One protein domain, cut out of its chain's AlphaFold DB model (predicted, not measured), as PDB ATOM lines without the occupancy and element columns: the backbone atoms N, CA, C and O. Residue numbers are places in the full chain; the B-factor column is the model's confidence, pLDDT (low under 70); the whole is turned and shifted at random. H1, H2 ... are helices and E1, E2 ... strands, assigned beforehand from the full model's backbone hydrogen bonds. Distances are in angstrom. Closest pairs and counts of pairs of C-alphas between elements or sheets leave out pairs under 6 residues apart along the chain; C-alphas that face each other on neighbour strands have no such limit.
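This is residues 1 to 54 of the 65 residues of an uncharacterized protein of Salmonella enterica (UniProt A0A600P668). Two small antiparallel sheets sit end to end in a slightly elongated body: a three-stranded one, E2 - E1 - E3, in one half and the two-stranded hairpin E4 and E5 in the other, with the one-turn helix H1 between them. The loop around Gly 15 makes one end of the long axis and the turn at Gly 40 the other, and the contacts between the two sheets are few. The printed part has 54 residues, with five named strands and one named helix in the order E1, E2, E3, H1, E4, E5. By its named elements it is mostly strand, though they hold 23 residues, under half of those printed. The whole is compact, with a radius of gyration of the C-alphas of 11.0 A and spans of 34 by 22 by 17 A.

E1 is residues 2 to 5, 10.3 A from first to last C-alpha, and begins at C-alpha 2 at (36.595, -24.457, 19.673). E2 is residues 10 to 12 and E3 residues 23 to 25, each 6.4 A long. H1 is residues 30 to 33, 5.1 A long, with C-alpha 30 at (43.221, -14.997, 19.314). E4, residues 41 to 45, is the longest strand by residues, at 12.9 A. E5, residues 51 to 54, is 9.9 A long and ends at C-alpha 54 at (45.720, -8.296, 31.244).

E1 is the inner strand of its sheet, and E2 and E3 are the edge strands. E1 and E2 form a hairpin, antiparallel at 126 degrees, with N 12 and O 3 at 2.8 A, within hydrogen-bond range. E1 and E3 are antiparallel at 142 degrees, with N 23 and O 4 at 2.8 A, also within range. H1 is on this sheet but only grazes it, with residues 31 to 32; the closest C-alphas of E2 and H1 are those of Glu 11 and Phe 32, 7.7 A apart. H1 is too short for an O i to N i+4 pair, and its one O i to N i+3 pair is within range. The closest C-alphas of H1 and E5 are those of Phe 31 and Pro 51, 6.9 A apart. E4 and E5 form a hairpin, antiparallel at 139 degrees, with N 44 and O 52 at 2.8 A, within range. The closest C-alphas of E1 and E5 are those of Phe 4 and Pro 51, 7.9 A apart. E4 is apart from E1, E2 and E3.

The two C-alphas farthest apart are those of Gly 15 and Gly 40, at 34.2 A. The outline is only just elongated. The printed part has no cut, and no link is long. The mean pLDDT of the printed part is 96.6, and no printed residue is under 70.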
ATOM      1  N   MET A   1      33.880 -23.870  15.693       94.25
ATOM      2  CA  MET A   1      33.958 -23.384  17.089       94.25
ATOM      3  C   MET A   1      34.909 -24.284  17.852       94.25
ATOM      4  O   MET A   1      34.919 -25.482  17.593       94.25
ATOM      5  N   ARG A   2      35.692 -23.724  18.772       97.81
ATOM      6  CA  ARG A   2      36.595 -24.457  19.673       97.81
ATOM      7  C   ARG A   2      36.234 -24.144  21.123       97.81
ATOM      8  O   ARG A   2      35.585 -23.135  21.392       97.81
ATOM      9  N   LEU A   3      36.617 -25.027  22.040       98.31
ATOM     10  CA  LEU A   3      36.256 -24.924  23.451       98.31
ATOM     11  C   LEU A   3      37.435 -24.419  24.282       98.31
ATOM     12  O   LEU A   3      38.556 -24.910  24.158       98.31
ATOM     13  N   PHE A   4      37.164 -23.467  25.165       98.25
ATOM     14  CA  PHE A   4      38.112 -22.921  26.131       98.25
ATOM     15  C   PHE A   4      37.664 -23.248  27.554       98.25
ATOM     16  O   PHE A   4      36.479 -23.154  27.869       98.25
ATOM     17  N   ASN A   5      38.601 -23.621  28.424       98.00
ATOM     18  CA  ASN A   5      38.328 -23.833  29.838       98.00
ATOM     19  C   ASN A   5      38.692 -22.571  30.641       98.00
ATOM     20  O   ASN A   5      39.882 -22.288  30.794       98.00
ATOM     21  N   PRO A   6      37.714 -21.852  31.221       97.69
ATOM     22  CA  PRO A   6      37.980 -20.638  31.995       97.69
ATOM     23  C   PRO A   6      38.658 -20.892  33.347       97.69
ATOM     24  O   PRO A   6      39.142 -19.957  33.973       97.69
ATOM     25  N   VAL A   7      38.694 -22.136  33.825       96.31
ATOM     26  CA  VAL A   7      39.338 -22.494  35.096       96.31
ATOM     27  C   VAL A   7      40.807 -22.825  34.881       96.31
ATOM     28  O   VAL A   7      41.661 -22.366  35.634       96.31
ATOM     29  N   THR A   8      41.112 -23.629  33.862       95.69
ATOM     30  CA  THR A   8      42.491 -24.060  33.582       95.69
ATOM     31  C   THR A   8      43.214 -23.160  32.590       95.69
ATOM     32  O   THR A   8      44.421 -23.302  32.434       95.69
ATOM     33  N   LEU A   9      42.499 -22.238  31.937       96.56
ATOM     34  CA  LEU A   9      43.009 -21.331  30.904       96.56
ATOM     35  C   LEU A   9      43.607 -22.064  29.694       96.56
ATOM     36  O   LEU A   9      44.570 -21.606  29.084       96.56
ATOM     37  N   THR A  10      43.038 -23.216  29.338       95.62
ATOM     38  CA  THR A  10      43.520 -24.073  28.246       95.62
ATOM     39  C   THR A  10      42.422 -24.383  27.241       95.62
ATOM     40  O   THR A  10      41.230 -24.295  27.540       95.62
ATOM     41  N   GLU A  11      42.817 -24.828  26.051       97.12
ATOM     42  CA  GLU A  11      41.880 -25.442  25.116       97.12
ATOM     43  C   GLU A  11      41.316 -26.766  25.663       97.12
ATOM     44  O   GLU A  11      42.014 -27.586  26.267       97.12
ATOM     45  N   VAL A  12      40.033 -26.992  25.402       97.81
ATOM     46  CA  VAL A  12      39.327 -28.242  25.670       97.81
ATOM     47  C   VAL A  12      39.155 -28.996  24.355       97.81
ATOM     48  O   VAL A  12      38.585 -28.473  23.401       97.81
ATOM     49  N   ILE A  13      39.614 -30.248  24.316       97.12
ATOM     50  CA  ILE A  13      39.495 -31.126  23.151       97.12
ATOM     51  C   ILE A  13      38.382 -32.143  23.452       97.12
ATOM     52  O   ILE A  13      38.579 -33.012  24.309       97.12
ATOM     53  N   PRO A  14      37.209 -32.061  22.791       95.00
ATOM     54  CA  PRO A  14      36.123 -33.016  22.991       95.00
ATOM     55  C   PRO A  14      36.570 -34.463  22.777       95.00
ATOM     56  O   PRO A  14      37.275 -34.774  21.819       95.00
ATOM     57  N   GLY A  15      36.146 -35.356  23.672       95.19
ATOM     58  CA  GLY A  15      36.547 -36.767  23.658       95.19
ATOM     59  C   GLY A  15      37.886 -37.053  24.347       95.19
ATOM     60  O   GLY A  15      38.180 -38.221  24.595       95.19
ATOM     61  N   LEU A  16      38.657 -36.017  24.704       96.38
ATOM     62  CA  LEU A  16      39.874 -36.134  25.515       96.38
ATOM     63  C   LEU A  16      39.738 -35.430  26.874       96.38
ATOM     64  O   LEU A  16      40.143 -35.984  27.893       96.38
ATOM     65  N   HIS A  17      39.170 -34.224  26.891       94.81
ATOM     66  CA  HIS A  17      38.965 -33.415  28.093       94.81
ATOM     67  C   HIS A  17      37.488 -33.426  28.525       94.81
ATOM     68  O   HIS A  17      36.593 -33.623  27.698       94.81
ATOM     69  N   ASP A  18      37.230 -33.180  29.814       94.69
ATOM     70  CA  ASP A  18      35.887 -32.833  30.292       94.69
ATOM     71  C   ASP A  18      35.483 -31.470  29.709       94.69
ATOM     72  O   ASP A  18      36.248 -30.505  29.765       94.69
ATOM     73  N   VAL A  19      34.289 -31.411  29.120       96.19
ATOM     74  CA  VAL A  19      33.742 -30.208  28.477       96.19
ATOM     75  C   VAL A  19      32.853 -29.392  29.417       96.19
ATOM     76  O   VAL A  19      32.361 -28.329  29.039       96.19
ATOM     77  N   THR A  20      32.622 -29.869  30.641       96.38
ATOM     78  CA  THR A  20      31.767 -29.202  31.624       96.38
ATOM     79  C   THR A  20      32.327 -27.827  31.984       96.38
ATOM     80  O   THR A  20      33.457 -27.703  32.448       96.38
ATOM     81  N   GLY A  21      31.521 -26.779  31.782       94.75
ATOM     82  CA  GLY A  21      31.920 -25.396  32.064       94.75
ATOM     83  C   GLY A  21      32.867 -24.777  31.032       94.75
ATOM     84  O   GLY A  21      33.340 -23.664  31.252       94.75
ATOM     85  N   ALA A  22      33.137 -25.461  29.916       97.75
ATOM     86  CA  ALA A  22      33.870 -24.878  28.801       97.75
ATOM     87  C   ALA A  22      33.025 -23.826  28.063       97.75
ATOM     88  O   ALA A  22      31.799 -23.928  27.984       97.75
ATOM     89  N   VAL A  23      33.700 -22.833  27.490       97.88
ATOM     90  CA  VAL A  23      33.096 -21.766  26.689       97.88
ATOM     91  C   VAL A  23      33.412 -21.998  25.217       97.88
ATOM     92  O   VAL A  23      34.557 -22.271  24.852       97.88
ATOM     93  N   GLU A  24      32.393 -21.898  24.366       98.06
ATOM     94  CA  GLU A  24      32.552 -21.952  22.915       98.06
ATOM     95  C   GLU A  24      33.046 -20.616  22.373       98.06
ATOM     96  O   GLU A  24      32.462 -19.562  22.622       98.06
ATOM     97  N   LEU A  25      34.109 -20.677  21.581       98.19
ATOM     98  CA  LEU A  25      34.728 -19.527  20.946       98.19
ATOM     99  C   LEU A  25      34.904 -19.783  19.439       98.19
ATOM    100  O   LEU A  25      35.041 -20.938  19.006       98.19
ATOM    101  N   PRO A  26      34.939 -18.717  18.620       98.19
ATOM    102  CA  PRO A  26      35.321 -18.812  17.215       98.19
ATOM    103  C   PRO A  26      36.689 -19.481  17.034       98.19
ATOM    104  O   PRO A  26      37.587 -19.315  17.854       98.19
ATOM    105  N   GLU A  27      36.856 -20.245  15.954       97.06
ATOM    106  CA  GLU A  27      38.128 -20.927  15.652       97.06
ATOM    107  C   GLU A  27      39.285 -19.957  15.394       97.06
ATOM    108  O   GLU A  27      40.438 -20.303  15.644       97.06
ATOM    109  N   ASP A  28      38.965 -18.754  14.925       97.50
ATOM    110  CA  ASP A  28      39.883 -17.647  14.674       97.50
ATOM    111  C   ASP A  28      40.080 -16.737  15.898       97.50
ATOM    112  O   ASP A  28      40.769 -15.720  15.806       97.50
ATOM    113  N   ASN A  29      39.520 -17.096  17.061       97.88
ATOM    114  CA  ASN A  29      39.779 -16.374  18.301       97.88
ATOM    115  C   ASN A  29      41.288 -16.371  18.605       97.88
ATOM    116  O   ASN A  29      41.975 -17.384  18.442       97.88
ATOM    117  N   TRP A  30      41.797 -15.224  19.060       96.75
ATOM    118  CA  TRP A  30      43.221 -14.997  19.314       96.75
ATOM    119  C   TRP A  30      43.846 -16.067  20.220       96.75
ATOM    120  O   TRP A  30      44.989 -16.451  19.993       96.75
ATOM    121  N   PHE A  31      43.093 -16.598  21.191       97.19
ATOM    122  CA  PHE A  31      43.580 -17.612  22.129       97.19
ATOM    123  C   PHE A  31      44.047 -18.894  21.420       97.19
ATOM    124  O   PHE A  31      44.967 -19.565  21.877       97.19
ATOM    125  N   PHE A  32      43.433 -19.232  20.285       97.06
ATOM    126  CA  PHE A  32      43.729 -20.450  19.532       97.06
ATOM    127  C   PHE A  32      44.747 -20.271  18.408       97.06
ATOM    128  O   PHE A  32      45.229 -21.265  17.857       97.06
ATOM    129  N   THR A  33      44.989 -19.027  18.002       96.94
ATOM    130  CA  THR A  33      45.781 -18.690  16.815       96.94
ATOM    131  C   THR A  33      47.095 -18.003  17.165       96.94
ATOM    132  O   THR A  33      48.043 -18.086  16.383       96.94
ATOM    133  N   ALA A  34      47.187 -17.365  18.335       94.94
ATOM    134  CA  ALA A  34      48.431 -16.814  18.849       94.94
ATOM    135  C   ALA A  34      49.421 -17.934  19.208       94.94
ATOM    136  O   ALA A  34      49.058 -18.938  19.820       94.94
ATOM    137  N   SER A  35      50.690 -17.749  18.842       94.88
ATOM    138  CA  SER A  35      51.779 -18.666  19.203       94.88
ATOM    139  C   SER A  35      52.350 -18.398  20.595       94.88
ATOM    140  O   SER A  35      52.958 -19.284  21.187       94.88
ATOM    141  N   GLU A  36      52.185 -17.175  21.095       94.94
ATOM    142  CA  GLU A  36      52.730 -16.709  22.367       94.94
ATOM    143  C   GLU A  36      51.842 -15.619  22.975       94.94
ATOM    144  O   GLU A  36      51.094 -14.937  22.270       94.94
ATOM    145  N   ILE A  37      51.935 -15.463  24.294       94.31
ATOM    146  CA  ILE A  37      51.334 -14.339  25.010       94.31
ATOM    147  C   ILE A  37      52.310 -13.162  24.949       94.31
ATOM    148  O   ILE A  37      53.500 -13.378  25.193       94.31
ATOM    149  N   PRO A  38      51.848 -11.938  24.620       94.81
ATOM    150  CA  PRO A  38      52.720 -10.772  24.578       94.81
ATOM    151  C   PRO A  38      53.489 -10.572  25.886       94.81
ATOM    152  O   PRO A  38      52.965 -10.813  26.975       94.81
ATOM    153  N   GLU A  39      54.727 -10.092  25.779       94.25
ATOM    154  CA  GLU A  39      55.547  -9.779  26.948       94.25
ATOM    155  C   GLU A  39      54.834  -8.773  27.866       94.25
ATOM    156  O   GLU A  39      54.234  -7.799  27.408       94.25
ATOM    157  N   GLY A  40      54.888  -9.025  29.177       94.19
ATOM    158  CA  GLY A  40      54.213  -8.197  30.176       94.19
ATOM    159  C   GLY A  40      52.696  -8.393  30.244       94.19
ATOM    160  O   GLY A  40      52.029  -7.639  30.951       94.19
ATOM    161  N   MET A  41      52.139  -9.389  29.548       95.62
ATOM    162  CA  MET A  41      50.729  -9.763  29.650       95.62
ATOM    163  C   MET A  41      50.545 -11.178  30.198       95.62
ATOM    164  O   MET A  41      51.400 -12.046  30.041       95.62
ATOM    165  N   GLU A  42      49.385 -11.419  30.802       95.50
ATOM    166  CA  GLU A  42      48.912 -12.749  31.178       95.50
ATOM    167  C   GLU A  42      47.483 -12.995  30.684       95.50
ATOM    168  O   GLU A  42      46.714 -12.062  30.429       95.50
ATOM    169  N   ILE A  43      47.132 -14.275  30.541       96.62
ATOM    170  CA  ILE A  43      45.767 -14.690  30.223       96.62
ATOM    171  C   ILE A  43      44.930 -14.604  31.495       96.62
ATOM    172  O   ILE A  43      45.291 -15.148  32.535       96.62
ATOM    173  N   SER A  44      43.772 -13.974  31.380       96.62
ATOM    174  CA  SER A  44      42.729 -13.967  32.394       96.62
ATOM    175  C   SER A  44      41.377 -14.246  31.745       96.62
ATOM    176  O   SER A  44      41.293 -14.575  30.559       96.62
ATOM    177  N   VAL A  45      40.306 -14.137  32.522       97.88
ATOM    178  CA  VAL A  45      38.955 -14.485  32.091       97.88
ATOM    179  C   VAL A  45      37.994 -13.367  32.455       97.88
ATOM    180  O   VAL A  45      38.008 -12.862  33.577       97.88
ATOM    181  N   ASN A  46      37.159 -12.967  31.499       97.31
ATOM    182  CA  ASN A  46      36.113 -11.980  31.743       97.31
ATOM    183  C   ASN A  46      34.881 -12.603  32.436       97.31
ATOM    184  O   ASN A  46      34.794 -13.810  32.647       97.31
ATOM    185  N   GLU A  47      33.869 -11.789  32.749       97.31
ATOM    186  CA  GLU A  47      32.632 -12.251  33.408       97.31
ATOM    187  C   GLU A  47      31.850 -13.317  32.616       97.31
ATOM    188  O   GLU A  47      31.006 -14.011  33.180       97.31
ATOM    189  N   LYS A  48      32.117 -13.458  31.313       96.81
ATOM    190  CA  LYS A  48      31.480 -14.449  30.436       96.81
ATOM    191  C   LYS A  48      32.255 -15.762  30.340       96.81
ATOM    192  O   LYS A  48      31.794 -16.673  29.662       96.81
ATOM    193  N   GLY A  49      33.416 -15.869  30.983       97.06
ATOM    194  CA  GLY A  49      34.274 -17.041  30.841       97.06
ATOM    195  C   GLY A  49      35.179 -17.005  29.600       97.06
ATOM    196  O   GLY A  49      35.813 -18.008  29.289       97.06
ATOM    197  N   GLU A  50      35.251 -15.884  28.877       98.19
ATOM    198  CA  GLU A  50      36.076 -15.763  27.669       98.19
ATOM    199  C   GLU A  50      37.497 -15.285  28.021       98.19
ATOM    200  O   GLU A  50      37.658 -14.471  28.942       98.19
ATOM    201  N   PRO A  51      38.530 -15.736  27.283       98.00
ATOM    202  CA  PRO A  51      39.907 -15.352  27.536       98.00
ATOM    203  C   PRO A  51      40.136 -13.879  27.180       98.00
ATOM    204  O   PRO A  51      39.765 -13.406  26.101       98.00
ATOM    205  N   ILE A  52      40.812 -13.168  28.077       97.75
ATOM    206  CA  ILE A  52      41.288 -11.794  27.889       97.75
ATOM    207  C   ILE A  52      42.772 -11.704  28.242       97.75
ATOM    208  O   ILE A  52      43.285 -12.532  28.992       97.75
ATOM    209  N   LEU A  53      43.453 -10.686  27.720       96.94
ATOM    210  CA  LEU A  53      44.808 -10.335  28.141       96.94
ATOM    211  C   LEU A  53      44.745  -9.216  29.177       96.94
ATOM    212  O   LEU A  53      44.010  -8.243  28.993       96.94
ATOM    213  N   ILE A  54      45.528  -9.347  30.243       96.06
ATOM    214  CA  ILE A  54      45.720  -8.296  31.244       96.06
ATOM    215  C   ILE A  54      47.208  -8.005  31.419       96.06
ATOM    216  O   ILE A  54      48.044  -8.890  31.259       96.06
TER     217      ILE A  54